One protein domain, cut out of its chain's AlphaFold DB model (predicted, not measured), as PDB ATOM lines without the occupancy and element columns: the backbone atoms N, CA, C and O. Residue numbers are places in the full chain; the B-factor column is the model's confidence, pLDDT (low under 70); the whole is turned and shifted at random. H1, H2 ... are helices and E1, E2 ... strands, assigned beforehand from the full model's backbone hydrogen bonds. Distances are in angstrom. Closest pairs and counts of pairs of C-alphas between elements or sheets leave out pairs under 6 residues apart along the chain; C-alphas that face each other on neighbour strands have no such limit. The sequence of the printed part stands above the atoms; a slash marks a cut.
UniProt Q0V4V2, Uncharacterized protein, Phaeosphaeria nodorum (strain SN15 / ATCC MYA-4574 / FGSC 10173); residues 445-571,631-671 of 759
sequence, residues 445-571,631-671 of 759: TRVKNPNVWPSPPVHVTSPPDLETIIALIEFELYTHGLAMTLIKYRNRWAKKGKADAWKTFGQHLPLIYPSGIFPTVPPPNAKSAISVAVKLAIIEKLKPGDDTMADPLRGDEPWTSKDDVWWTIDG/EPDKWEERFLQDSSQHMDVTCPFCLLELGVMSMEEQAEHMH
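What this domain is: This is residues 445 to 571 and 631 to 671 of the 759 residues of an uncharacterized protein of Phaeosphaeria nodorum (strain SN15 / ATCC MYA-4574 / FGSC 10173) (UniProt Q0V4V2). Three helices, H2, H3 and H5, run along nearly the same line with their centres in a triangle, and H1 crosses beside H5 to complete a small helical core. H7 crosses H2 at one side, a small two-stranded sheet of E1 and E2 with the short H6 lies off one end, and H8 lies away from the core beyond a long loop. The printed part has 168 residues, with eight named helices and two named strands in the order E1, H1, H2, H3, H4, H5, H6, E2, H7, H8; the sheet, E1 - E2, is antiparallel and the class is mostly helix. The whole is compact, with a radius of gyration of the C-alphas of 16.4 A and spans of 44 by 42 by 38 A.

How they stand to each other: E1, residues 445 to 448, is the antiparallel neighbour of E2, residues 567 to 570, at an angle of 137 degrees between directions. N 568 and O 447 are 2.8 A apart and N 570 and O 445 are 3.0 A apart, within hydrogen-bond range. H1, residues 466 to 479, touches H5, residues 532 to 541, at a steep tilt of 47 degrees, opposite ways; their closest C-alphas are those of Ile 470 and Ala 537, 5.4 A apart. The hub is H2, residues 481 to 495, which touches three helices. H1, with residues 473 to 477 alone, and H2, with residue 485 alone, only just touch, with 3 pairs of C-alphas within 8 A; the closest are those of Leu 477 and Thr 485, 6.1 A apart. H2 and H3, residues 499 to 506, form a helical hairpin at a shallow tilt of 22 degrees; H2 touches H3 with residues 490 to 493 alone, the closest C-alphas being those of Trp 493 and Ala 499, 6.0 A apart. H2 and H5 are close but not clearly touching, at a shallow tilt of 14 degrees, the same way, with the C-alphas of Trp 493 and Glu 540 closest at 7.5 A. H7, residues 632 to 644, and H2 only just touch, with 3 pairs of C-alphas within 8 A, H7 with residues 640 to 643 alone and H2 with residues 483 to 487 alone. The closest are those of Ala 483 and Ser 643, 7.2 A apart, and the tilt is a steep 63 degrees. H4, residues 509 to 512, is close to but not clearly touching H7, the C-alphas of Pro 510 and Trp 635 being 6.1 A apart. H6, residues 563 to 566, is close to but not clearly touching H1, the C-alphas of Tyr 478 and Trp 566 being 7.7 A apart. H8, residues 663 to 671, touches no helix. In H1, H2, H3, H5, H7 and H8 every O i to N i+4 pair is within hydrogen-bond range; H4 and H6 are too short for such a pair.

Where its parts are: E1 begins with C-alpha 445 at (5.748, 24.049, 48.266). H1 measures 19.9 A from first to last C-alpha and H2 21.8 A; H2 starts with C-alpha 481 at (-8.539, 26.401, 45.082). H5 measures 14.4 A and H7 18.6 A. H8 measures 12.0 A and ends with C-alpha 671 at (-21.177, 36.288, 24.813).

The domain as a whole: The two C-alphas farthest apart are those of Asp 547 and Phe 653, at 46.9 A. Residues 572 to 630 are not printed, and C-alphas 571 and 631 are 38.1 A apart across this cut. The links E1 to H1, H4 to H5, H5 to H6 and H7 to H8 are long. The mean pLDDT of the printed part is 87.3; 14 residues are under 70, namely 459 to 460, 571, 643 to 649, 659 to 660 and 663 to 664.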
ATOM      1  N   THR A 445       7.002  23.526  48.817       81.44
ATOM      2  CA  THR A 445       5.748  24.049  48.266       81.44
ATOM      3  C   THR A 445       5.346  23.260  47.031       81.44
ATOM      4  O   THR A 445       6.171  22.964  46.170       81.44
ATOM      5  N   ARG A 446       4.058  22.926  46.946       87.62
ATOM      6  CA  ARG A 446       3.442  22.395  45.730       87.62
ATOM      7  C   ARG A 446       3.197  23.542  44.741       87.62
ATOM      8  O   ARG A 446       2.753  24.607  45.156       87.62
ATOM      9  N   VAL A 447       3.448  23.319  43.455       90.50
ATOM     10  CA  VAL A 447       3.150  24.244  42.344       90.50
ATOM     11  C   VAL A 447       2.290  23.501  41.322       90.50
ATOM     12  O   VAL A 447       2.456  22.296  41.158       90.50
ATOM     13  N   LYS A 448       1.324  24.172  40.675       91.06
ATOM     14  CA  LYS A 448       0.456  23.523  39.671       91.06
ATOM     15  C   LYS A 448       1.305  22.972  38.523       91.06
ATOM     16  O   LYS A 448       2.135  23.692  37.976       91.06
ATOM     17  N   ASN A 449       1.076  21.717  38.150       87.88
ATOM     18  CA  ASN A 449       1.773  21.067  37.046       87.88
ATOM     19  C   ASN A 449       1.215  21.590  35.706       87.88
ATOM     20  O   ASN A 449       0.070  21.272  35.375       87.88
ATOM     21  N   PRO A 450       1.976  22.358  34.900       82.00
ATOM     22  CA  PRO A 450       1.456  22.923  33.655       82.00
ATOM     23  C   PRO A 450       1.109  21.843  32.619       82.00
ATOM     24  O   PRO A 450       0.261  22.076  31.764       82.00
ATOM     25  N   ASN A 451       1.718  20.656  32.726       85.88
ATOM     26  CA  ASN A 451       1.575  19.560  31.768       85.88
ATOM     27  C   ASN A 451       0.369  18.645  32.040       85.88
ATOM     28  O   ASN A 451       0.115  17.734  31.252       85.88
ATOM     29  N   VAL A 452      -0.354  18.828  33.153       83.94
ATOM     30  CA  VAL A 452      -1.516  17.994  33.501       83.94
ATOM     31  C   VAL A 452      -2.682  18.864  33.938       83.94
ATOM     32  O   VAL A 452      -2.727  19.344  35.066       83.94
ATOM     33  N   TRP A 453      -3.659  19.028  33.050       80.31
ATOM     34  CA  TRP A 453      -4.925  19.683  33.370       80.31
ATOM     35  C   TRP A 453      -6.017  18.617  33.539       80.31
ATOM     36  O   TRP A 453      -6.200  17.800  32.631       80.31
ATOM     37  N   PRO A 454      -6.749  18.582  34.667       86.25
ATOM     38  CA  PRO A 454      -7.939  17.753  34.777       86.25
ATOM     39  C   PRO A 454      -9.011  18.286  33.821       86.25
ATOM     40  O   PRO A 454      -9.368  19.462  33.870       86.25
ATOM     41  N   SER A 455      -9.530  17.426  32.945       84.06
ATOM     42  CA  SER A 455     -10.686  17.770  32.114       84.06
ATOM     43  C   SER A 455     -11.923  17.984  32.995       84.06
ATOM     44  O   SER A 455     -12.127  17.198  33.924       84.06
ATOM     45  N   PRO A 456     -12.782  18.980  32.704       83.38
ATOM     46  CA  PRO A 456     -14.065  19.099  33.388       83.38
ATOM     47  C   PRO A 456     -14.905  17.833  33.131       83.38
ATOM     48  O   PRO A 456     -14.936  17.350  31.992       83.38
ATOM     49  N   PRO A 457     -15.582  17.270  34.148       82.88
ATOM     50  CA  PRO A 457     -16.463  16.127  33.941       82.88
ATOM     51  C   PRO A 457     -17.636  16.519  33.034       82.88
ATOM     52  O   PRO A 457     -18.208  17.601  33.162       82.88
ATOM     53  N   VAL A 458     -18.000  15.627  32.111       81.94
ATOM     54  CA  VAL A 458     -19.115  15.845  31.178       81.94
ATOM     55  C   VAL A 458     -20.420  15.979  31.966       81.94
ATOM     56  O   VAL A 458     -20.678  15.187  32.869       81.94
ATOM     57  N   HIS A 459     -21.252  16.964  31.617       69.62
ATOM     58  CA  HIS A 459     -22.522  17.228  32.296       69.62
ATOM     59  C   HIS A 459     -23.438  15.993  32.235       69.62
ATOM     60  O   HIS A 459     -23.912  15.606  31.166       69.62
ATOM     61  N   VAL A 460     -23.697  15.381  33.392       68.00
ATOM     62  CA  VAL A 460     -24.561  14.201  33.516       68.00
ATOM     63  C   VAL A 460     -25.996  14.651  33.803       68.00
ATOM     64  O   VAL A 460     -26.247  15.385  34.755       68.00
ATOM     65  N   THR A 461     -26.950  14.208  32.981       71.19
ATOM     66  CA  THR A 461     -28.380  14.575  33.071       71.19
ATOM     67  C   THR A 461     -29.192  13.726  34.061       71.19
ATOM     68  O   THR A 461     -30.394  13.932  34.220       71.19
ATOM     69  N   SER A 462     -28.549  12.779  34.741       78.19
ATOM     70  CA  SER A 462     -29.095  11.975  35.840       78.19
ATOM     71  C   SER A 462     -28.470  12.399  37.182       78.19
ATOM     72  O   SER A 462     -27.494  13.153  37.186       78.19
ATOM     73  N   PRO A 463     -29.000  11.955  38.343       81.88
ATOM     74  CA  PRO A 463     -28.358  12.214  39.630       81.88
ATOM     75  C   PRO A 463     -26.918  11.679  39.595       81.88
ATOM     76  O   PRO A 463     -26.749  10.473  39.389       81.88
ATOM     77  N   PRO A 464     -25.891  12.533  39.759       86.75
ATOM     78  CA  PRO A 464     -24.511  12.105  39.583       86.75
ATOM     79  C   PRO A 464     -24.141  11.069  40.645       86.75
ATOM     80  O   PRO A 464     -24.532  11.179  41.814       86.75
ATOM     81  N   ASP A 465     -23.389  10.049  40.236       93.38
ATOM     82  CA  ASP A 465     -22.818   9.095  41.178       93.38
ATOM     83  C   ASP A 465     -21.742   9.763  42.054       93.38
ATOM     84  O   ASP A 465     -21.370  10.925  41.873       93.38
ATOM     85  N   LEU A 466     -21.267   9.041  43.074       94.06
ATOM     86  CA  LEU A 466     -20.310   9.627  44.015       94.06
ATOM     87  C   LEU A 466     -18.980   9.965  43.321       94.06
ATOM     88  O   LEU A 466     -18.371  10.972  43.661       94.06
ATOM     89  N   GLU A 467     -18.564   9.168  42.337       94.62
ATOM     90  CA  GLU A 467     -17.311   9.354  41.598       94.62
ATOM     91  C   GLU A 467     -17.361  10.601  40.704       94.62
ATOM     92  O   GLU A 467     -16.413  11.383  40.693       94.62
ATOM     93  N   THR A 468     -18.495  10.861  40.049       93.19
ATOM     94  CA  THR A 468     -18.749  12.081  39.271       93.19
ATOM     95  C   THR A 468     -18.753  13.320  40.168       93.19
ATOM     96  O   THR A 468     -18.177  14.346  39.806       93.19
ATOM     97  N   ILE A 469     -19.359  13.238  41.363       94.75
ATOM     98  CA  ILE A 469     -19.327  14.338  42.341       94.75
ATOM     99  C   ILE A 469     -17.891  14.581  42.832       94.75
ATOM    100  O   ILE A 469     -17.475  15.736  42.911       94.75
ATOM    101  N   ILE A 470     -17.118  13.524  43.120       95.88
ATOM    102  CA  ILE A 470     -15.698  13.635  43.490       95.88
ATOM    103  C   ILE A 470     -14.918  14.317  42.363       95.88
ATOM    104  O   ILE A 470     -14.295  15.340  42.616       95.88
ATOM    105  N   ALA A 471     -15.003  13.821  41.126       94.38
ATOM    106  CA  ALA A 471     -14.285  14.374  39.976       94.38
ATOM    107  C   ALA A 471     -14.612  15.858  39.717       94.38
ATOM    108  O   ALA A 471     -13.720  16.637  39.381       94.38
ATOM    109  N   LEU A 472     -15.870  16.271  39.919       94.50
ATOM    110  CA  LEU A 472     -16.277  17.675  39.833       94.50
ATOM    111  C   LEU A 472     -15.613  18.529  40.923       94.50
ATOM    112  O   LEU A 472     -15.064  19.586  40.625       94.50
ATOM    113  N   ILE A 473     -15.617  18.067  42.173       96.69
ATOM    114  CA  ILE A 473     -15.012  18.802  43.295       96.69
ATOM    115  C   ILE A 473     -13.487  18.843  43.172       96.69
ATOM    116  O   ILE A 473     -12.865  19.856  43.471       96.69
ATOM    117  N   GLU A 474     -12.877  17.760  42.704       96.31
ATOM    118  CA  GLU A 474     -11.452  17.684  42.402       96.31
ATOM    119  C   GLU A 474     -11.037  18.696  41.326       96.31
ATOM    120  O   GLU A 474     -10.030  19.390  41.493       96.31
ATOM    121  N   PHE A 475     -11.833  18.826  40.259       94.69
ATOM    122  CA  PHE A 475     -11.652  19.856  39.237       94.69
ATOM    123  C   PHE A 475     -11.776  21.266  39.836       94.69
ATOM    124  O   PHE A 475     -10.907  22.099  39.595       94.69
ATOM    125  N   GLU A 476     -12.786  21.519  40.675       94.56
ATOM    126  CA  GLU A 476     -13.000  22.821  41.327       94.56
ATOM    127  C   GLU A 476     -11.877  23.206  42.307       94.56
ATOM    128  O   GLU A 476     -11.415  24.351  42.300       94.56
ATOM    129  N   LEU A 477     -11.363  22.249  43.088       95.44
ATOM    130  CA  LEU A 477     -10.202  22.447  43.963       95.44
ATOM    131  C   LEU A 477      -8.927  22.739  43.162       95.44
ATOM    132  O   LEU A 477      -8.104  23.547  43.597       95.44
ATOM    133  N   TYR A 478      -8.759  22.124  41.987       94.56
ATOM    134  CA  TYR A 478      -7.641  22.421  41.094       94.56
ATOM    135  C   TYR A 478      -7.769  23.800  40.429       94.56
ATOM    136  O   TYR A 478      -6.785  24.542  40.365       94.56
ATOM    137  N   THR A 479      -8.950  24.170  39.927       90.94
ATOM    138  CA  THR A 479      -9.153  25.436  39.207       90.94
ATOM    139  C   THR A 479      -9.204  26.630  40.156       90.94
ATOM    140  O   THR A 479      -8.387  27.542  40.012       90.94
ATOM    141  N   HIS A 480     -10.105  26.604  41.140       91.38
ATOM    142  CA  HIS A 480     -10.447  27.738  42.008       91.38
ATOM    143  C   HIS A 480      -9.762  27.703  43.384       91.38
ATOM    144  O   HIS A 480      -9.756  28.709  44.093       91.38
ATOM    145  N   GLY A 481      -9.175  26.569  43.776       93.88
ATOM    146  CA  GLY A 481      -8.539  26.401  45.082       93.88
ATOM    147  C   GLY A 481      -9.524  26.134  46.227       93.88
ATOM    148  O   GLY A 481     -10.748  26.109  46.057       93.88
ATOM    149  N   LEU A 482      -8.970  25.915  47.424       95.62
ATOM    150  CA  LEU A 482      -9.731  25.465  48.590       95.62
ATOM    151  C   LEU A 482     -10.777  26.485  49.068       95.62
ATOM    152  O   LEU A 482     -11.937  26.110  49.207       95.62
ATOM    153  N   ALA A 483     -10.408  27.758  49.267       94.50
ATOM    154  CA  ALA A 483     -11.327  28.791  49.775       94.50
ATOM    155  C   ALA A 483     -12.617  28.885  48.943       94.50
ATOM    156  O   ALA A 483     -13.717  28.691  49.458       94.50
ATOM    157  N   MET A 484     -12.460  29.108  47.636       92.00
ATOM    158  CA  MET A 484     -13.554  29.293  46.677       92.00
ATOM    159  C   MET A 484     -14.475  28.072  46.620       92.00
ATOM    160  O   MET A 484     -15.701  28.207  46.644       92.00
ATOM    161  N   THR A 485     -13.886  26.873  46.610       96.00
ATOM    162  CA  THR A 485     -14.645  25.619  46.615       96.00
ATOM    163  C   THR A 485     -15.453  25.477  47.908       96.00
ATOM    164  O   THR A 485     -16.648  25.186  47.856       96.00
ATOM    165  N   LEU A 486     -14.856  25.754  49.074       96.06
ATOM    166  CA  LEU A 486     -15.569  25.680  50.352       96.06
ATOM    167  C   LEU A 486     -16.747  26.659  50.421       96.06
ATOM    168  O   LEU A 486     -17.829  26.253  50.834       96.06
ATOM    169  N   ILE A 487     -16.592  27.902  49.956       94.19
ATOM    170  CA  ILE A 487     -17.677  28.907  49.934       94.19
ATOM    171  C   ILE A 487     -18.829  28.448  49.043       94.19
ATOM    172  O   ILE A 487     -19.998  28.517  49.432       94.19
ATOM    173  N   LYS A 488     -18.502  27.939  47.849       94.69
ATOM    174  CA  LYS A 488     -19.484  27.420  46.897       94.69
ATOM    175  C   LYS A 488     -20.302  26.283  47.510       94.69
ATOM    176  O   LYS A 488     -21.533  26.319  47.445       94.69
ATOM    177  N   TYR A 489     -19.648  25.315  48.154       95.81
ATOM    178  CA  TYR A 489     -20.332  24.199  48.812       95.81
ATOM    179  C   TYR A 489     -21.091  24.628  50.077       95.81
ATOM    180  O   TYR A 489     -22.255  24.264  50.209       95.81
ATOM    181  N   ARG A 490     -20.529  25.501  50.925       94.94
ATOM    182  CA  ARG A 490     -21.201  26.112  52.091       94.94
ATOM    183  C   ARG A 490     -22.520  26.779  51.699       94.94
ATOM    184  O   ARG A 490     -23.574  26.461  52.251       94.94
ATOM    185  N   ASN A 491     -22.494  27.633  50.677       93.62
ATOM    186  CA  ASN A 491     -23.685  28.328  50.182       93.62
ATOM    187  C   ASN A 491     -24.683  27.370  49.498       93.62
ATOM    188  O   ASN A 491     -25.897  27.541  49.631       93.62
ATOM    189  N   ARG A 492     -24.202  26.327  48.803       94.12
ATOM    190  CA  ARG A 492     -25.048  25.271  48.213       94.12
ATOM    191  C   ARG A 492     -25.735  24.418  49.283       94.12
ATOM    192  O   ARG A 492     -26.900  24.063  49.119       94.12
ATOM    193  N   TRP A 493     -25.043  24.105  50.374       94.94
ATOM    194  CA  TRP A 493     -25.548  23.304  51.489       94.94
ATOM    195  C   TRP A 493     -26.530  24.073  52.358       94.94
ATOM    196  O   TRP A 493     -27.582  23.521  52.677       94.94
ATOM    197  N   ALA A 494     -26.277  25.355  52.629       92.88
ATOM    198  CA  ALA A 494     -27.256  26.242  53.254       92.88
ATOM    199  C   ALA A 494     -28.585  26.245  52.467       92.88
ATOM    200  O   ALA A 494     -29.638  25.949  53.029       92.88
ATOM    201  N   LYS A 495     -28.532  26.440  51.137       94.12
ATOM    202  CA  LYS A 495     -29.713  26.381  50.247       94.12
ATOM    203  C   LYS A 495     -30.403  25.007  50.209       94.12
ATOM    204  O   LYS A 495     -31.591  24.937  49.914       94.12
ATOM    205  N   LYS A 496     -29.680  23.917  50.488       94.75
ATOM    206  CA  LYS A 496     -30.199  22.535  50.518       94.75
ATOM    207  C   LYS A 496     -30.666  22.067  51.906       94.75
ATOM    208  O   LYS A 496     -31.021  20.900  52.037       94.75
ATOM    209  N   GLY A 497     -30.642  22.920  52.934       95.19
ATOM    210  CA  GLY A 497     -30.987  22.516  54.305       95.19
ATOM    211  C   GLY A 497     -29.960  21.574  54.949       95.19
ATOM    212  O   GLY A 497     -30.324  20.711  55.736       95.19
ATOM    213  N   LYS A 498     -28.679  21.713  54.585       95.12
ATOM    214  CA  LYS A 498     -27.541  20.916  55.086       95.12
ATOM    215  C   LYS A 498     -26.573  21.748  55.944       95.12
ATOM    216  O   LYS A 498     -25.366  21.512  55.932       95.12
ATOM    217  N   ALA A 499     -27.085  22.757  56.648       92.50
ATOM    218  CA  ALA A 499     -26.264  23.673  57.446       92.50
ATOM    219  C   ALA A 499     -25.505  22.950  58.577       92.50
ATOM    220  O   ALA A 499     -24.340  23.256  58.818       92.50
ATOM    221  N   ASP A 500     -26.107  21.934  59.200       93.19
ATOM    222  CA  ASP A 500     -25.460  21.163  60.270       93.19
ATOM    223  C   ASP A 500     -24.259  20.352  59.760       93.19
ATOM    224  O   ASP A 500     -23.222  20.295  60.416       93.19
ATOM    225  N   ALA A 501     -24.337  19.811  58.539       93.19
ATOM    226  CA  ALA A 501     -23.209  19.120  57.919       93.19
ATOM    227  C   ALA A 501     -22.041  20.077  57.607       93.19
ATOM    228  O   ALA A 501     -20.883  19.689  57.759       93.19
ATOM    229  N   TRP A 502     -22.329  21.335  57.235       94.12
ATOM    230  CA  TRP A 502     -21.303  22.383  57.161       94.12
ATOM    231  C   TRP A 502     -20.709  22.685  58.539       94.12
ATOM    232  O   TRP A 502     -19.489  22.752  58.660       94.12
ATOM    233  N   LYS A 503     -21.541  22.806  59.581       92.69
ATOM    234  CA  LYS A 503     -21.093  23.087  60.951       92.69
ATOM    235  C   LYS A 503     -20.120  22.020  61.465       92.69
ATOM    236  O   LYS A 503     -19.060  22.373  61.970       92.69
ATOM    237  N   THR A 504     -20.426  20.736  61.266       93.88
ATOM    238  CA  THR A 504     -19.534  19.622  61.644       93.88
ATOM    239  C   THR A 504     -18.282  19.564  60.765       93.88
ATOM    240  O   THR A 504     -17.174  19.437  61.281       93.88
ATOM    241  N   PHE A 505     -18.410  19.722  59.441       95.12
ATOM    242  CA  PHE A 505     -17.257  19.738  58.531       95.12
ATOM    243  C   PHE A 505     -16.278  20.885  58.849       95.12
ATOM    244  O   PHE A 505     -15.057  20.694  58.880       95.12
ATOM    245  N   GLY A 506     -16.828  22.075  59.097       93.38
ATOM    246  CA  GLY A 506     -16.116  23.328  59.318       93.38
ATOM    247  C   GLY A 506     -15.646  23.568  60.753       93.38
ATOM    248  O   GLY A 506     -14.906  24.521  60.977       93.38
ATOM    249  N   GLN A 507     -16.007  22.714  61.719       93.50
ATOM    250  CA  GLN A 507     -15.773  22.948  63.154       93.50
ATOM    251  C   GLN A 507     -14.302  23.230  63.530       93.50
ATOM    252  O   GLN A 507     -14.032  23.927  64.502       93.50
ATOM    253  N   HIS A 508     -13.337  22.696  62.769       92.12
ATOM    254  CA  HIS A 508     -11.905  22.916  63.004       92.12
ATOM    255  C   HIS A 508     -11.304  24.049  62.158       92.12
ATOM    256  O   HIS A 508     -10.129  24.363  62.335       92.12
ATOM    257  N   LEU A 509     -12.053  24.675  61.246       93.00
ATOM    258  CA  LEU A 509     -11.525  25.747  60.394       93.00
ATOM    259  C   LEU A 509     -10.953  26.937  61.191       93.00
ATOM    260  O   LEU A 509      -9.848  27.361  60.842       93.00
ATOM    261  N   PRO A 510     -11.570  27.402  62.302       92.44
ATOM    262  CA  PRO A 510     -10.970  28.435  63.151       92.44
ATOM    263  C   PRO A 510      -9.638  28.018  63.789       92.44
ATOM    264  O   PRO A 510      -8.761  28.855  63.988       92.44
ATOM    265  N   LEU A 511      -9.455  26.725  64.074       88.75
ATOM    266  CA  LEU A 511      -8.229  26.179  64.666       88.75
ATOM    267  C   LEU A 511      -7.118  25.977  63.622       88.75
ATOM    268  O   LEU A 511      -5.948  26.239  63.898       88.75
ATOM    269  N   ILE A 512      -7.477  25.505  62.425       90.75
ATOM    270  CA  ILE A 512      -6.534  25.199  61.337       90.75
ATOM    271  C   ILE A 512      -6.091  26.487  60.623       90.75
ATOM    272  O   ILE A 512      -4.906  26.655  60.324       90.75
ATOM    273  N   TYR A 513      -7.027  27.408  60.375       92.50
ATOM    274  CA  TYR A 513      -6.824  28.645  59.616       92.50
ATOM    275  C   TYR A 513      -7.325  29.877  60.398       92.50
ATOM    276  O   TYR A 513      -8.197  30.596  59.911       92.50
ATOM    277  N   PRO A 514      -6.782  30.193  61.594       85.81
ATOM    278  CA  PRO A 514      -7.295  31.261  62.473       85.81
ATOM    279  C   PRO A 514      -7.296  32.671  61.855       85.81
ATOM    280  O   PRO A 514      -7.932  33.581  62.382       85.81
ATOM    281  N   SER A 515      -6.583  32.869  60.744       84.31
ATOM    282  CA  SER A 515      -6.570  34.099  59.943       84.31
ATOM    283  C   SER A 515      -7.742  34.251  58.966       84.31
ATOM    284  O   SER A 515      -7.839  35.299  58.344       84.31
ATOM    285  N   GLY A 516      -8.568  33.222  58.750       86.06
ATOM    286  CA  GLY A 516      -9.549  33.170  57.653       86.06
ATOM    287  C   GLY A 516      -8.924  32.828  56.292       86.06
ATOM    288  O   GLY A 516      -9.519  32.083  55.524       86.06
ATOM    289  N   ILE A 517      -7.686  33.276  56.043       85.94
ATOM    290  CA  ILE A 517      -6.909  32.973  54.828       85.94
ATOM    291  C   ILE A 517      -6.604  31.469  54.715       85.94
ATOM    292  O   ILE A 517      -5.990  30.879  55.611       85.94
ATOM    293  N   PHE A 518      -6.947  30.878  53.569       91.56
ATOM    294  CA  PHE A 518      -6.662  29.481  53.218       91.56
ATOM    295  C   PHE A 518      -5.391  29.329  52.361       91.56
ATOM    296  O   PHE A 518      -5.021  30.240  51.621       91.56
ATOM    297  N   PRO A 519      -4.730  28.155  52.388       92.81
ATOM    298  CA  PRO A 519      -3.665  27.835  51.444       92.81
ATOM    299  C   PRO A 519      -4.190  27.765  50.001       92.81
ATOM    300  O   PRO A 519      -5.285  27.267  49.747       92.81
ATOM    301  N   THR A 520      -3.369  28.213  49.050       90.75
ATOM    302  CA  THR A 520      -3.650  28.189  47.600       90.75
ATOM    303  C   THR A 520      -3.227  26.887  46.909       90.75
ATOM    304  O   THR A 520      -3.567  26.670  45.747       90.75
ATOM    305  N   VAL A 521      -2.507  26.010  47.617       93.62
ATOM    306  CA  VAL A 521      -2.011  24.713  47.130       93.62
ATOM    307  C   VAL A 521      -2.144  23.631  48.214       93.62
ATOM    308  O   VAL A 521      -2.078  23.966  49.403       93.62
ATOM    309  N   PRO A 522      -2.303  22.344  47.842       95.12
ATOM    310  CA  PRO A 522      -2.418  21.256  48.808       95.12
ATOM    311  C   PRO A 522      -1.160  21.069  49.673       95.12
ATOM    312  O   PRO A 522      -0.055  21.464  49.277       95.12
ATOM    313  N   PRO A 523      -1.286  20.444  50.861       93.00
ATOM    314  CA  PRO A 523      -0.140  20.171  51.720       93.00
ATOM    315  C   PRO A 523       0.878  19.245  51.018       93.00
ATOM    316  O   PRO A 523       0.497  18.270  50.369       93.00
ATOM    317  N   PRO A 524       2.197  19.486  51.153       88.12
ATOM    318  CA  PRO A 524       3.218  18.675  50.483       88.12
ATOM    319  C   PRO A 524       3.233  17.228  50.990       88.12
ATOM    320  O   PRO A 524       3.365  16.304  50.198       88.12
ATOM    321  N   ASN A 525       3.045  17.033  52.298       85.06
ATOM    322  CA  ASN A 525       3.066  15.733  52.971       85.06
ATOM    323  C   ASN A 525       1.690  15.442  53.584       85.06
ATOM    324  O   ASN A 525       1.531  15.501  54.806       85.06
ATOM    325  N   ALA A 526       0.695  15.197  52.732       85.94
ATOM    326  CA  ALA A 526      -0.631  14.781  53.168       85.94
ATOM    327  C   ALA A 526      -0.559  13.455  53.951       85.94
ATOM    328  O   ALA A 526       0.161  12.537  53.556       85.94
ATOM    329  N   LYS A 527      -1.278  13.358  55.075       84.75
ATOM    330  CA  LYS A 527      -1.289  12.160  55.944       84.75
ATOM    331  C   LYS A 527      -2.629  11.437  55.986       84.75
ATOM    332  O   LYS A 527      -2.674  10.273  56.382       84.75
ATOM    333  N   SER A 528      -3.715  12.125  55.642       86.69
ATOM    334  CA  SER A 528      -5.053  11.534  55.611       86.69
ATOM    335  C   SER A 528      -5.220  10.637  54.386       86.69
ATOM    336  O   SER A 528      -4.785  10.986  53.292       86.69
ATOM    337  N   ALA A 529      -5.877   9.490  54.569       89.00
ATOM    338  CA  ALA A 529      -6.238   8.588  53.475       89.00
ATOM    339  C   ALA A 529      -7.476   9.066  52.688       89.00
ATOM    340  O   ALA A 529      -7.765   8.533  51.620       89.00
ATOM    341  N   ILE A 530      -8.216  10.046  53.219       95.56
ATOM    342  CA  ILE A 530      -9.435  10.598  52.621       95.56
ATOM    343  C   ILE A 530      -9.134  12.028  52.172       95.56
ATOM    344  O   ILE A 530      -8.660  12.839  52.969       95.56
ATOM    345  N   SER A 531      -9.412  12.338  50.904       97.12
ATOM    346  CA  SER A 531      -9.215  13.682  50.363       97.12
ATOM    347  C   SER A 531     -10.353  14.636  50.731       97.12
ATOM    348  O   SER A 531     -11.482  14.218  51.012       97.12
ATOM    349  N   VAL A 532     -10.074  15.940  50.681       97.50
ATOM    350  CA  VAL A 532     -11.086  16.991  50.870       97.50
ATOM    351  C   VAL A 532     -12.233  16.807  49.873       97.50
ATOM    352  O   VAL A 532     -13.397  16.856  50.273       97.50
ATOM    353  N   ALA A 533     -11.926  16.497  48.608       97.75
ATOM    354  CA  ALA A 533     -12.934  16.235  47.586       97.75
ATOM    355  C   ALA A 533     -13.907  15.105  47.961       97.75
ATOM    356  O   ALA A 533     -15.115  15.259  47.786       97.75
ATOM    357  N   VAL A 534     -13.411  14.002  48.536       97.19
ATOM    358  CA  VAL A 534     -14.256  12.877  48.977       97.19
ATOM    359  C   VAL A 534     -15.192  13.292  50.112       97.19
ATOM    360  O   VAL A 534     -16.380  12.976  50.059       97.19
ATOM    361  N   LYS A 535     -14.711  14.054  51.104       97.31
ATOM    362  CA  LYS A 535     -15.560  14.548  52.206       97.31
ATOM    363  C   LYS A 535     -16.674  15.464  51.707       97.31
ATOM    364  O   LYS A 535     -17.839  15.262  52.048       97.31
ATOM    365  N   LEU A 536     -16.324  16.433  50.859       97.31
ATOM    366  CA  LEU A 536     -17.292  17.338  50.241       97.31
ATOM    367  C   LEU A 536     -18.310  16.554  49.384       97.31
ATOM    368  O   LEU A 536     -19.507  16.834  49.443       97.31
ATOM    369  N   ALA A 537     -17.875  15.523  48.649       96.81
ATOM    370  CA  ALA A 537     -18.754  14.684  47.834       96.81
ATOM    371  C   ALA A 537     -19.745  13.850  48.662       96.81
ATOM    372  O   ALA A 537     -20.913  13.728  48.283       96.81
ATOM    373  N   ILE A 538     -19.304  13.305  49.801       95.94
ATOM    374  CA  ILE A 538     -20.171  12.579  50.741       95.94
ATOM    375  C   ILE A 538     -21.277  13.511  51.243       95.94
ATOM    376  O   ILE A 538     -22.455  13.195  51.076       95.94
ATOM    377  N   ILE A 539     -20.919  14.693  51.759       96.19
ATOM    378  CA  ILE A 539     -21.890  15.677  52.269       96.19
ATOM    379  C   ILE A 539     -22.839  16.141  51.156       96.19
ATOM    380  O   ILE A 539     -24.046  16.254  51.377       96.19
ATOM    381  N   GLU A 540     -22.339  16.352  49.935       96.06
ATOM    382  CA  GLU A 540     -23.162  16.714  48.777       96.06
ATOM    383  C   GLU A 540     -24.195  15.626  48.428       96.06
ATOM    384  O   GLU A 540     -25.320  15.971  48.046       96.06
ATOM    385  N   LYS A 541     -23.867  14.344  48.650       95.06
ATOM    386  CA  LYS A 541     -24.731  13.181  48.384       95.06
ATOM    387  C   LYS A 541     -25.738  12.848  49.497       95.06
ATOM    388  O   LYS A 541     -26.775  12.266  49.181       95.06
ATOM    389  N   LEU A 542     -25.485  13.225  50.758       93.50
ATOM    390  CA  LEU A 542     -26.439  13.032  51.871       93.50
ATOM    391  C   LEU A 542     -27.820  13.635  51.559       93.50
ATOM    392  O   LEU A 542     -27.925  14.623  50.825       93.50
ATOM    393  N   LYS A 543     -28.896  13.101  52.132       92.44
ATOM    394  CA  LYS A 543     -30.209  13.760  52.110       92.44
ATOM    395  C   LYS A 543     -30.313  14.765  53.263       92.44
ATOM    396  O   LYS A 543     -29.632  14.607  54.275       92.44
ATOM    397  N   PRO A 544     -31.142  15.818  53.142       90.25
ATOM    398  CA  PRO A 544     -31.455  16.676  54.283       90.25
ATOM    399  C   PRO A 544     -32.059  15.824  55.408       90.25
ATOM    400  O   PRO A 544     -33.034  15.112  55.172       90.25
ATOM    401  N   GLY A 545     -31.458  15.869  56.599       83.94
ATOM    402  CA  GLY A 545     -31.851  15.044  57.747       83.94
ATOM    403  C   GLY A 545     -31.187  13.661  57.854       83.94
ATOM    404  O   GLY A 545     -31.511  12.938  58.792       83.94
ATOM    405  N   ASP A 546     -30.263  13.277  56.960       88.62
ATOM    406  CA  ASP A 546     -29.402  12.108  57.206       88.62
ATOM    407  C   ASP A 546     -28.386  12.436  58.316       88.62
ATOM    408  O   ASP A 546     -27.475  13.237  58.110       88.62
ATOM    409  N   ASP A 547     -28.485  11.755  59.460       79.88
ATOM    410  CA  ASP A 547     -27.619  11.930  60.646       79.88
ATOM    411  C   ASP A 547     -26.211  11.299  60.477       79.88
ATOM    412  O   ASP A 547     -25.547  10.867  61.420       79.88
ATOM    413  N   THR A 548     -25.749  11.181  59.227       84.19
ATOM    414  CA  THR A 548     -24.419  10.654  58.905       84.19
ATOM    415  C   THR A 548     -23.388  11.739  59.177       84.19
ATOM    416  O   THR A 548     -23.218  12.657  58.374       84.19
ATOM    417  N   MET A 549     -22.703  11.623  60.317       79.44
ATOM    418  CA  MET A 549     -21.653  12.546  60.758       79.44
ATOM    419  C   MET A 549     -20.648  12.836  59.635       79.44
ATOM    420  O   MET A 549     -19.931  11.950  59.171       79.44
ATOM    421  N   ALA A 550     -20.597  14.098  59.213       87.88
ATOM    422  CA  ALA A 550     -19.606  14.586  58.266       87.88
ATOM    423  C   ALA A 550     -18.213  14.582  58.912       87.88
ATOM    424  O   ALA A 550     -18.035  15.142  59.994       87.88
ATOM    425  N   ASP A 551     -17.212  13.999  58.247       92.31
ATOM    426  CA  ASP A 551     -15.835  14.055  58.742       92.31
ATOM    427  C   ASP A 551     -15.331  15.513  58.769       92.31
ATOM    428  O   ASP A 551     -15.304  16.161  57.716       92.31
ATOM    429  N   PRO A 552     -14.857  16.034  59.917       94.75
ATOM    430  CA  PRO A 552     -14.332  17.392  59.997       94.75
ATOM    431  C   PRO A 552     -13.038  17.531  59.190       94.75
ATOM    432  O   PRO A 552     -12.241  16.584  59.100       94.75
ATOM    433  N   LEU A 553     -12.795  18.716  58.625       94.56
ATOM    434  CA  LEU A 553     -11.522  19.023  57.972       94.56
ATOM    435  C   LEU A 553     -10.372  18.963  58.997       94.56
ATOM    436  O   LEU A 553     -10.539  19.360  60.153       94.56
ATOM    437  N   ARG A 554      -9.201  18.453  58.590       92.88
ATOM    438  CA  ARG A 554      -8.002  18.347  59.456       92.88
ATOM    439  C   ARG A 554      -6.824  19.225  59.025       92.88
ATOM    440  O   ARG A 554      -5.946  19.503  59.833       92.88
ATOM    441  N   GLY A 555      -6.808  19.684  57.773       91.69
ATOM    442  CA  GLY A 555      -5.789  20.595  57.232       91.69
ATOM    443  C   GLY A 555      -4.493  19.934  56.738       91.69
ATOM    444  O   GLY A 555      -3.781  20.542  55.942       91.69
ATOM    445  N   ASP A 556      -4.201  18.690  57.134       92.94
ATOM    446  CA  ASP A 556      -3.086  17.865  56.627       92.94
ATOM    447  C   ASP A 556      -3.542  16.777  55.632       92.94
ATOM    448  O   ASP A 556      -2.903  15.734  55.455       92.94
ATOM    449  N   GLU A 557      -4.671  17.032  54.977       95.19
ATOM    450  CA  GLU A 557      -5.380  16.110  54.087       95.19
ATOM    451  C   GLU A 557      -5.101  16.464  52.622       95.19
ATOM    452  O   GLU A 557      -4.968  17.653  52.308       95.19
ATOM    453  N   PRO A 558      -5.021  15.473  51.715       96.38
ATOM    454  CA  PRO A 558      -4.869  15.770  50.301       96.38
ATOM    455  C   PRO A 558      -6.150  16.443  49.799       96.38
ATOM    456  O   PRO A 558      -7.253  16.110  50.242       96.38
ATOM    457  N   TRP A 559      -6.042  17.411  48.898       97.00
ATOM    458  CA  TRP A 559      -7.220  18.078  48.343       97.00
ATOM    459  C   TRP A 559      -7.980  17.127  47.420       97.00
ATOM    460  O   TRP A 559      -9.203  17.007  47.517       97.00
ATOM    461  N   THR A 560      -7.244  16.395  46.588       96.62
ATOM    462  CA  THR A 560      -7.754  15.500  45.550       96.62
ATOM    463  C   THR A 560      -7.122  14.111  45.690       96.62
ATOM    464  O   THR A 560      -6.134  13.916  46.396       96.62
ATOM    465  N   SER A 561      -7.677  13.104  45.019       95.31
ATOM    466  CA  SER A 561      -7.091  11.757  44.934       95.31
ATOM    467  C   SER A 561      -5.768  11.709  44.153       95.31
ATOM    468  O   SER A 561      -5.106  10.671  44.132       95.31
ATOM    469  N   LYS A 562      -5.384  12.809  43.487       94.88
ATOM    470  CA  LYS A 562      -4.269  12.898  42.530       94.88
ATOM    471  C   LYS A 562      -3.396  14.140  42.757       94.88
ATOM    472  O   LYS A 562      -2.789  14.642  41.810       94.88
ATOM    473  N   ASP A 563      -3.287  14.609  44.003       94.88
ATOM    474  CA  ASP A 563      -2.484  15.789  44.369       94.88
ATOM    475  C   ASP A 563      -1.036  15.725  43.836       94.88
ATOM    476  O   ASP A 563      -0.487  16.738  43.405       94.88
ATOM    477  N   ASP A 564      -0.415  14.540  43.825       93.44
ATOM    478  CA  ASP A 564       0.956  14.315  43.323       93.44
ATOM    479  C   ASP A 564       1.085  14.359  41.791       93.44
ATOM    480  O   ASP A 564       2.190  14.465  41.262       93.44
ATOM    481  N   VAL A 565      -0.033  14.273  41.067       93.69
ATOM    482  CA  VAL A 565      -0.073  14.340  39.599       93.69
ATOM    483  C   VAL A 565      -0.302  15.781  39.138       93.69
ATOM    484  O   VAL A 565       0.333  16.247  38.190       93.69
ATOM    485  N   TRP A 566      -1.211  16.489  39.813       93.62
ATOM    486  CA  TRP A 566      -1.647  17.840  39.443       93.62
ATOM    487  C   TRP A 566      -0.805  18.956  40.061       93.62
ATOM    488  O   TRP A 566      -0.813  20.076  39.547       93.62
ATOM    489  N   TRP A 567      -0.037  18.662  41.112       94.12
ATOM    490  CA  TRP A 567       0.926  19.600  41.674       94.12
ATOM    491  C   TRP A 567       2.304  18.962  41.855       94.12
ATOM    492  O   TRP A 567       2.461  17.964  42.558       94.12
ATOM    493  N   THR A 568       3.323  19.590  41.274       91.88
ATOM    494  CA  THR A 568       4.727  19.214  41.449       91.88
ATOM    495  C   THR A 568       5.290  19.795  42.740       91.88
ATOM    496  O   THR A 568       4.950  20.903  43.151       91.88
ATOM    497  N   ILE A 569       6.172  19.040  43.392       88.62
ATOM    498  CA  ILE A 569       6.893  19.482  44.586       88.62
ATOM    499  C   ILE A 569       8.167  20.231  44.169       88.62
ATOM    500  O   ILE A 569       9.149  19.619  43.736       88.62
ATOM    501  N   ASP A 570       8.171  21.549  44.361       71.31
ATOM    502  CA  ASP A 570       9.357  22.369  44.125       71.31
ATOM    503  C   ASP A 570      10.359  22.200  45.276       71.31
ATOM    504  O   ASP A 570      10.055  22.412  46.454       71.31
ATOM    505  N   GLY A 571      11.578  21.785  44.913       64.50
ATOM    506  CA  GLY A 571      12.698  21.571  45.833       64.50
ATOM    507  C   GLY A 571      13.252  20.142  45.892       64.50
ATOM    508  O   GLY A 571      14.265  19.936  46.558       64.50
ATOM    509  N   GLU A 631     -14.720  32.849  68.542       79.44
ATOM    510  CA  GLU A 631     -16.134  32.636  68.206       79.44
ATOM    511  C   GLU A 631     -16.270  32.202  66.730       79.44
ATOM    512  O   GLU A 631     -15.838  32.949  65.841       79.44
ATOM    513  N   PRO A 632     -16.852  31.017  66.442       80.62
ATOM    514  CA  PRO A 632     -16.907  30.470  65.086       80.62
ATOM    515  C   PRO A 632     -17.565  31.410  64.074       80.62
ATOM    516  O   PRO A 632     -17.105  31.500  62.939       80.62
ATOM    517  N   ASP A 633     -18.581  32.156  64.508       83.56
ATOM    518  CA  ASP A 633     -19.343  33.082  63.670       83.56
ATOM    519  C   ASP A 633     -18.460  34.255  63.191       83.56
ATOM    520  O   ASP A 633     -18.402  34.541  61.997       83.56
ATOM    521  N   LYS A 634     -17.653  34.851  64.086       85.12
ATOM    522  CA  LYS A 634     -16.672  35.904  63.742       85.12
ATOM    523  C   LYS A 634     -15.548  35.394  62.839       85.12
ATOM    524  O   LYS A 634     -14.964  36.165  62.075       85.12
ATOM    525  N   TRP A 635     -15.194  34.113  62.943       91.38
ATOM    526  CA  TRP A 635     -14.254  33.497  62.008       91.38
ATOM    527  C   TRP A 635     -14.897  33.301  60.626       91.38
ATOM    528  O   TRP A 635     -14.258  33.600  59.615       91.38
ATOM    529  N   GLU A 636     -16.160  32.864  60.571       89.44
ATOM    530  CA  GLU A 636     -16.879  32.668  59.310       89.44
ATOM    531  C   GLU A 636     -17.128  34.000  58.579       89.44
ATOM    532  O   GLU A 636     -16.940  34.065  57.366       89.44
ATOM    533  N   GLU A 637     -17.441  35.085  59.297       87.50
ATOM    534  CA  GLU A 637     -17.526  36.439  58.724       87.50
ATOM    535  C   GLU A 637     -16.220  36.855  58.029       87.50
ATOM    536  O   GLU A 637     -16.244  37.279  56.873       87.50
ATOM    537  N   ARG A 638     -15.062  36.664  58.683       84.25
ATOM    538  CA  ARG A 638     -13.746  36.968  58.086       84.25
ATOM    539  C   ARG A 638     -13.457  36.114  56.855       84.25
ATOM    540  O   ARG A 638     -12.947  36.631  55.869       84.25
ATOM    541  N   PHE A 639     -13.790  34.826  56.899       87.25
ATOM    542  CA  PHE A 639     -13.654  33.915  55.760       87.25
ATOM    543  C   PHE A 639     -14.496  34.364  54.555       87.25
ATOM    544  O   PHE A 639     -14.013  34.344  53.421       87.25
ATOM    545  N   LEU A 640     -15.732  34.816  54.787       87.31
ATOM    546  CA  LEU A 640     -16.612  35.344  53.739       87.31
ATOM    547  C   LEU A 640     -16.157  36.723  53.220       87.31
ATOM    548  O   LEU A 640     -16.351  37.018  52.044       87.31
ATOM    549  N   GLN A 641     -15.528  37.546  54.064       81.50
ATOM    550  CA  GLN A 641     -15.021  38.872  53.689       81.50
ATOM    551  C   GLN A 641     -13.694  38.812  52.907       81.50
ATOM    552  O   GLN A 641     -13.550  39.478  51.887       81.50
ATOM    553  N   ASP A 642     -12.732  37.994  53.339       73.88
ATOM    554  CA  ASP A 642     -11.442  37.796  52.647       73.88
ATOM    555  C   ASP A 642     -11.659  37.246  51.227       73.88
ATOM    556  O   ASP A 642     -11.012  37.636  50.257       73.88
ATOM    557  N   SER A 643     -12.667  36.387  51.075       66.25
ATOM    558  CA  SER A 643     -13.020  35.803  49.786       66.25
ATOM    559  C   SER A 643     -13.872  36.693  48.882       66.25
ATOM    560  O   SER A 643     -13.823  36.490  47.669       66.25
ATOM    561  N   SER A 644     -14.577  37.711  49.396       66.06
ATOM    562  CA  SER A 644     -15.215  38.702  48.517       66.06
ATOM    563  C   SER A 644     -14.166  39.494  47.727       66.06
ATOM    564  O   SER A 644     -14.342  39.702  46.533       66.06
ATOM    565  N   GLN A 645     -13.009  39.796  48.331       63.56
ATOM    566  CA  GLN A 645     -11.872  40.444  47.651       63.56
ATOM    567  C   GLN A 645     -11.257  39.579  46.530       63.56
ATOM    568  O   GLN A 645     -10.605  40.088  45.620       63.56
ATOM    569  N   HIS A 646     -11.476  38.260  46.562       57.47
ATOM    570  CA  HIS A 646     -11.084  37.329  45.499       57.47
ATOM    571  C   HIS A 646     -12.210  37.032  44.489       57.47
ATOM    572  O   HIS A 646     -11.964  36.359  43.486       57.47
ATOM    573  N   MET A 647     -13.423  37.548  44.720       56.28
ATOM    574  CA  MET A 647     -14.590  37.421  43.836       56.28
ATOM    575  C   MET A 647     -14.785  38.628  42.901       56.28
ATOM    576  O   MET A 647     -15.617  38.538  41.996       56.28
ATOM    577  N   ASP A 648     -13.985  39.695  43.043       55.72
ATOM    578  CA  ASP A 648     -13.997  40.932  42.233       55.72
ATOM    579  C   ASP A 648     -13.541  40.747  40.765       55.72
ATOM    580  O   ASP A 648     -13.021  41.653  40.104       55.72
ATOM    581  N   VAL A 649     -13.796  39.571  40.189       65.88
ATOM    582  CA  VAL A 649     -13.842  39.375  38.741       65.88
ATOM    583  C   VAL A 649     -15.088  40.098  38.228       65.88
ATOM    584  O   VAL A 649     -16.158  39.518  38.064       65.88
ATOM    585  N   THR A 650     -14.972  41.402  38.005       78.19
ATOM    586  CA  THR A 650     -16.011  42.195  37.341       78.19
ATOM    587  C   THR A 650     -15.902  42.037  35.826       78.19
ATOM    588  O   THR A 650     -14.815  41.888  35.264       78.19
ATOM    589  N   CYS A 651     -17.035  42.060  35.123       82.69
ATOM    590  CA  CYS A 651     -17.031  42.009  33.669       82.69
ATOM    591  C   CYS A 651     -16.354  43.273  33.110       82.69
ATOM    592  O   CYS A 651     -16.868  44.373  33.337       82.69
ATOM    593  N   PRO A 652     -15.288  43.168  32.293       75.56
ATOM    594  CA  PRO A 652     -14.557  44.337  31.797       75.56
ATOM    595  C   PRO A 652     -15.380  45.236  30.855       75.56
ATOM    596  O   PRO A 652     -14.945  46.337  30.525       75.56
ATOM    597  N   PHE A 653     -16.561  44.788  30.415       81.94
ATOM    598  CA  PHE A 653     -17.438  45.522  29.498       81.94
ATOM    599  C   PHE A 653     -18.570  46.298  30.189       81.94
ATOM    600  O   PHE A 653     -19.030  47.298  29.642       81.94
ATOM    601  N   CYS A 654     -19.036  45.860  31.366       86.25
ATOM    602  CA  CYS A 654     -20.161  46.507  32.066       86.25
ATOM    603  C   CYS A 654     -20.058  46.535  33.599       86.25
ATOM    604  O   CYS A 654     -20.988  46.995  34.252       86.25
ATOM    605  N   LEU A 655     -18.939  46.069  34.161       78.69
ATOM    606  CA  LEU A 655     -18.634  46.053  35.595       78.69
ATOM    607  C   LEU A 655     -19.601  45.226  36.466       78.69
ATOM    608  O   LEU A 655     -19.597  45.372  37.683       78.69
ATOM    609  N   LEU A 656     -20.395  44.328  35.871       79.88
ATOM    610  CA  LEU A 656     -21.185  43.349  36.622       79.88
ATOM    611  C   LEU A 656     -20.255  42.348  37.326       79.88
ATOM    612  O   LEU A 656     -19.338  41.822  36.694       79.88
ATOM    613  N   GLU A 657     -20.499  42.060  38.603       73.06
ATOM    614  CA  GLU A 657     -19.785  41.031  39.369       73.06
ATOM    615  C   GLU A 657     -20.010  39.638  38.755       73.06
ATOM    616  O   GLU A 657     -21.109  39.088  38.817       73.06
ATOM    617  N   LEU A 658     -18.969  39.045  38.160       74.19
ATOM    618  CA  LEU A 658     -19.039  37.696  37.588       74.19
ATOM    619  C   LEU A 658     -18.842  36.611  38.654       74.19
ATOM    620  O   LEU A 658     -19.329  35.500  38.467       74.19
ATOM    621  N   GLY A 659     -18.185  36.918  39.780       65.88
ATOM    622  CA  GLY A 659     -17.882  35.948  40.844       65.88
ATOM    623  C   GLY A 659     -19.109  35.244  41.445       65.88
ATOM    624  O   GLY A 659     -19.010  34.102  41.892       65.88
ATOM    625  N   VAL A 660     -20.286  35.878  41.401       63.88
ATOM    626  CA  VAL A 660     -21.559  35.295  41.869       63.88
ATOM    627  C   VAL A 660     -22.289  34.446  40.818       63.88
ATOM    628  O   VAL A 660     -23.230  33.731  41.164       63.88
ATOM    629  N   MET A 661     -21.870  34.514  39.553       71.44
ATOM    630  CA  MET A 661     -22.475  33.811  38.419       71.44
ATOM    631  C   MET A 661     -21.781  32.457  38.198       71.44
ATOM    632  O   MET A 661     -20.571  32.325  38.389       71.44
ATOM    633  N   SER A 662     -22.524  31.434  37.772       71.00
ATOM    634  CA  SER A 662     -21.943  30.159  37.324       71.00
ATOM    635  C   SER A 662     -21.117  30.334  36.043       71.00
ATOM    636  O   SER A 662     -21.319  31.289  35.302       71.00
ATOM    637  N   MET A 663     -20.206  29.405  35.732       65.38
ATOM    638  CA  MET A 663     -19.371  29.494  34.517       65.38
ATOM    639  C   MET A 663     -20.193  29.596  33.219       65.38
ATOM    640  O   MET A 663     -19.760  30.262  32.284       65.38
ATOM    641  N   GLU A 664     -21.374  28.971  33.167       69.31
ATOM    642  CA  GLU A 664     -22.307  29.085  32.037       69.31
ATOM    643  C   GLU A 664     -22.906  30.496  31.967       69.31
ATOM    644  O   GLU A 664     -22.796  31.145  30.932       69.31
ATOM    645  N   GLU A 665     -23.420  31.033  33.078       78.38
ATOM    646  CA  GLU A 665     -23.941  32.408  33.147       78.38
ATOM    647  C   GLU A 665     -22.847  33.462  32.866       78.38
ATOM    648  O   GLU A 665     -23.101  34.448  32.176       78.38
ATOM    649  N   GLN A 666     -21.613  33.256  33.345       82.75
ATOM    650  CA  GLN A 666     -20.456  34.106  33.033       82.75
ATOM    651  C   GLN A 666     -20.127  34.069  31.535       82.75
ATOM    652  O   GLN A 666     -19.888  35.116  30.928       82.75
ATOM    653  N   ALA A 667     -20.131  32.881  30.923       77.38
ATOM    654  CA  ALA A 667     -19.895  32.719  29.493       77.38
ATOM    655  C   ALA A 667     -21.021  33.354  28.664       77.38
ATOM    656  O   ALA A 667     -20.732  34.120  27.747       77.38
ATOM    657  N   GLU A 668     -22.290  33.120  29.005       85.38
ATOM    658  CA  GLU A 668     -23.449  33.754  28.363       85.38
ATOM    659  C   GLU A 668     -23.393  35.281  28.473       85.38
ATOM    660  O   GLU A 668     -23.579  35.982  27.475       85.38
ATOM    661  N   HIS A 669     -23.042  35.813  29.646       89.31
ATOM    662  CA  HIS A 669     -22.837  37.243  29.861       89.31
ATOM    663  C   HIS A 669     -21.706  37.806  28.979       89.31
ATOM    664  O   HIS A 669     -21.873  38.826  28.308       89.31
ATOM    665  N   MET A 670     -20.562  37.121  28.913       86.88
ATOM    666  CA  MET A 670     -19.440  37.490  28.039       86.88
ATOM    667  C   MET A 670     -19.789  37.372  26.542       86.88
ATOM    668  O   MET A 670     -19.325  38.170  25.720       86.88
ATOM    669  N   HIS A 671     -20.645  36.419  26.167       85.12
ATOM    670  CA  HIS A 671     -21.177  36.288  24.813       85.12
ATOM    671  C   HIS A 671     -22.216  37.369  24.477       85.12
ATOM    672  O   HIS A 671     -22.252  37.825  23.331       85.12
TER     673      HIS A 671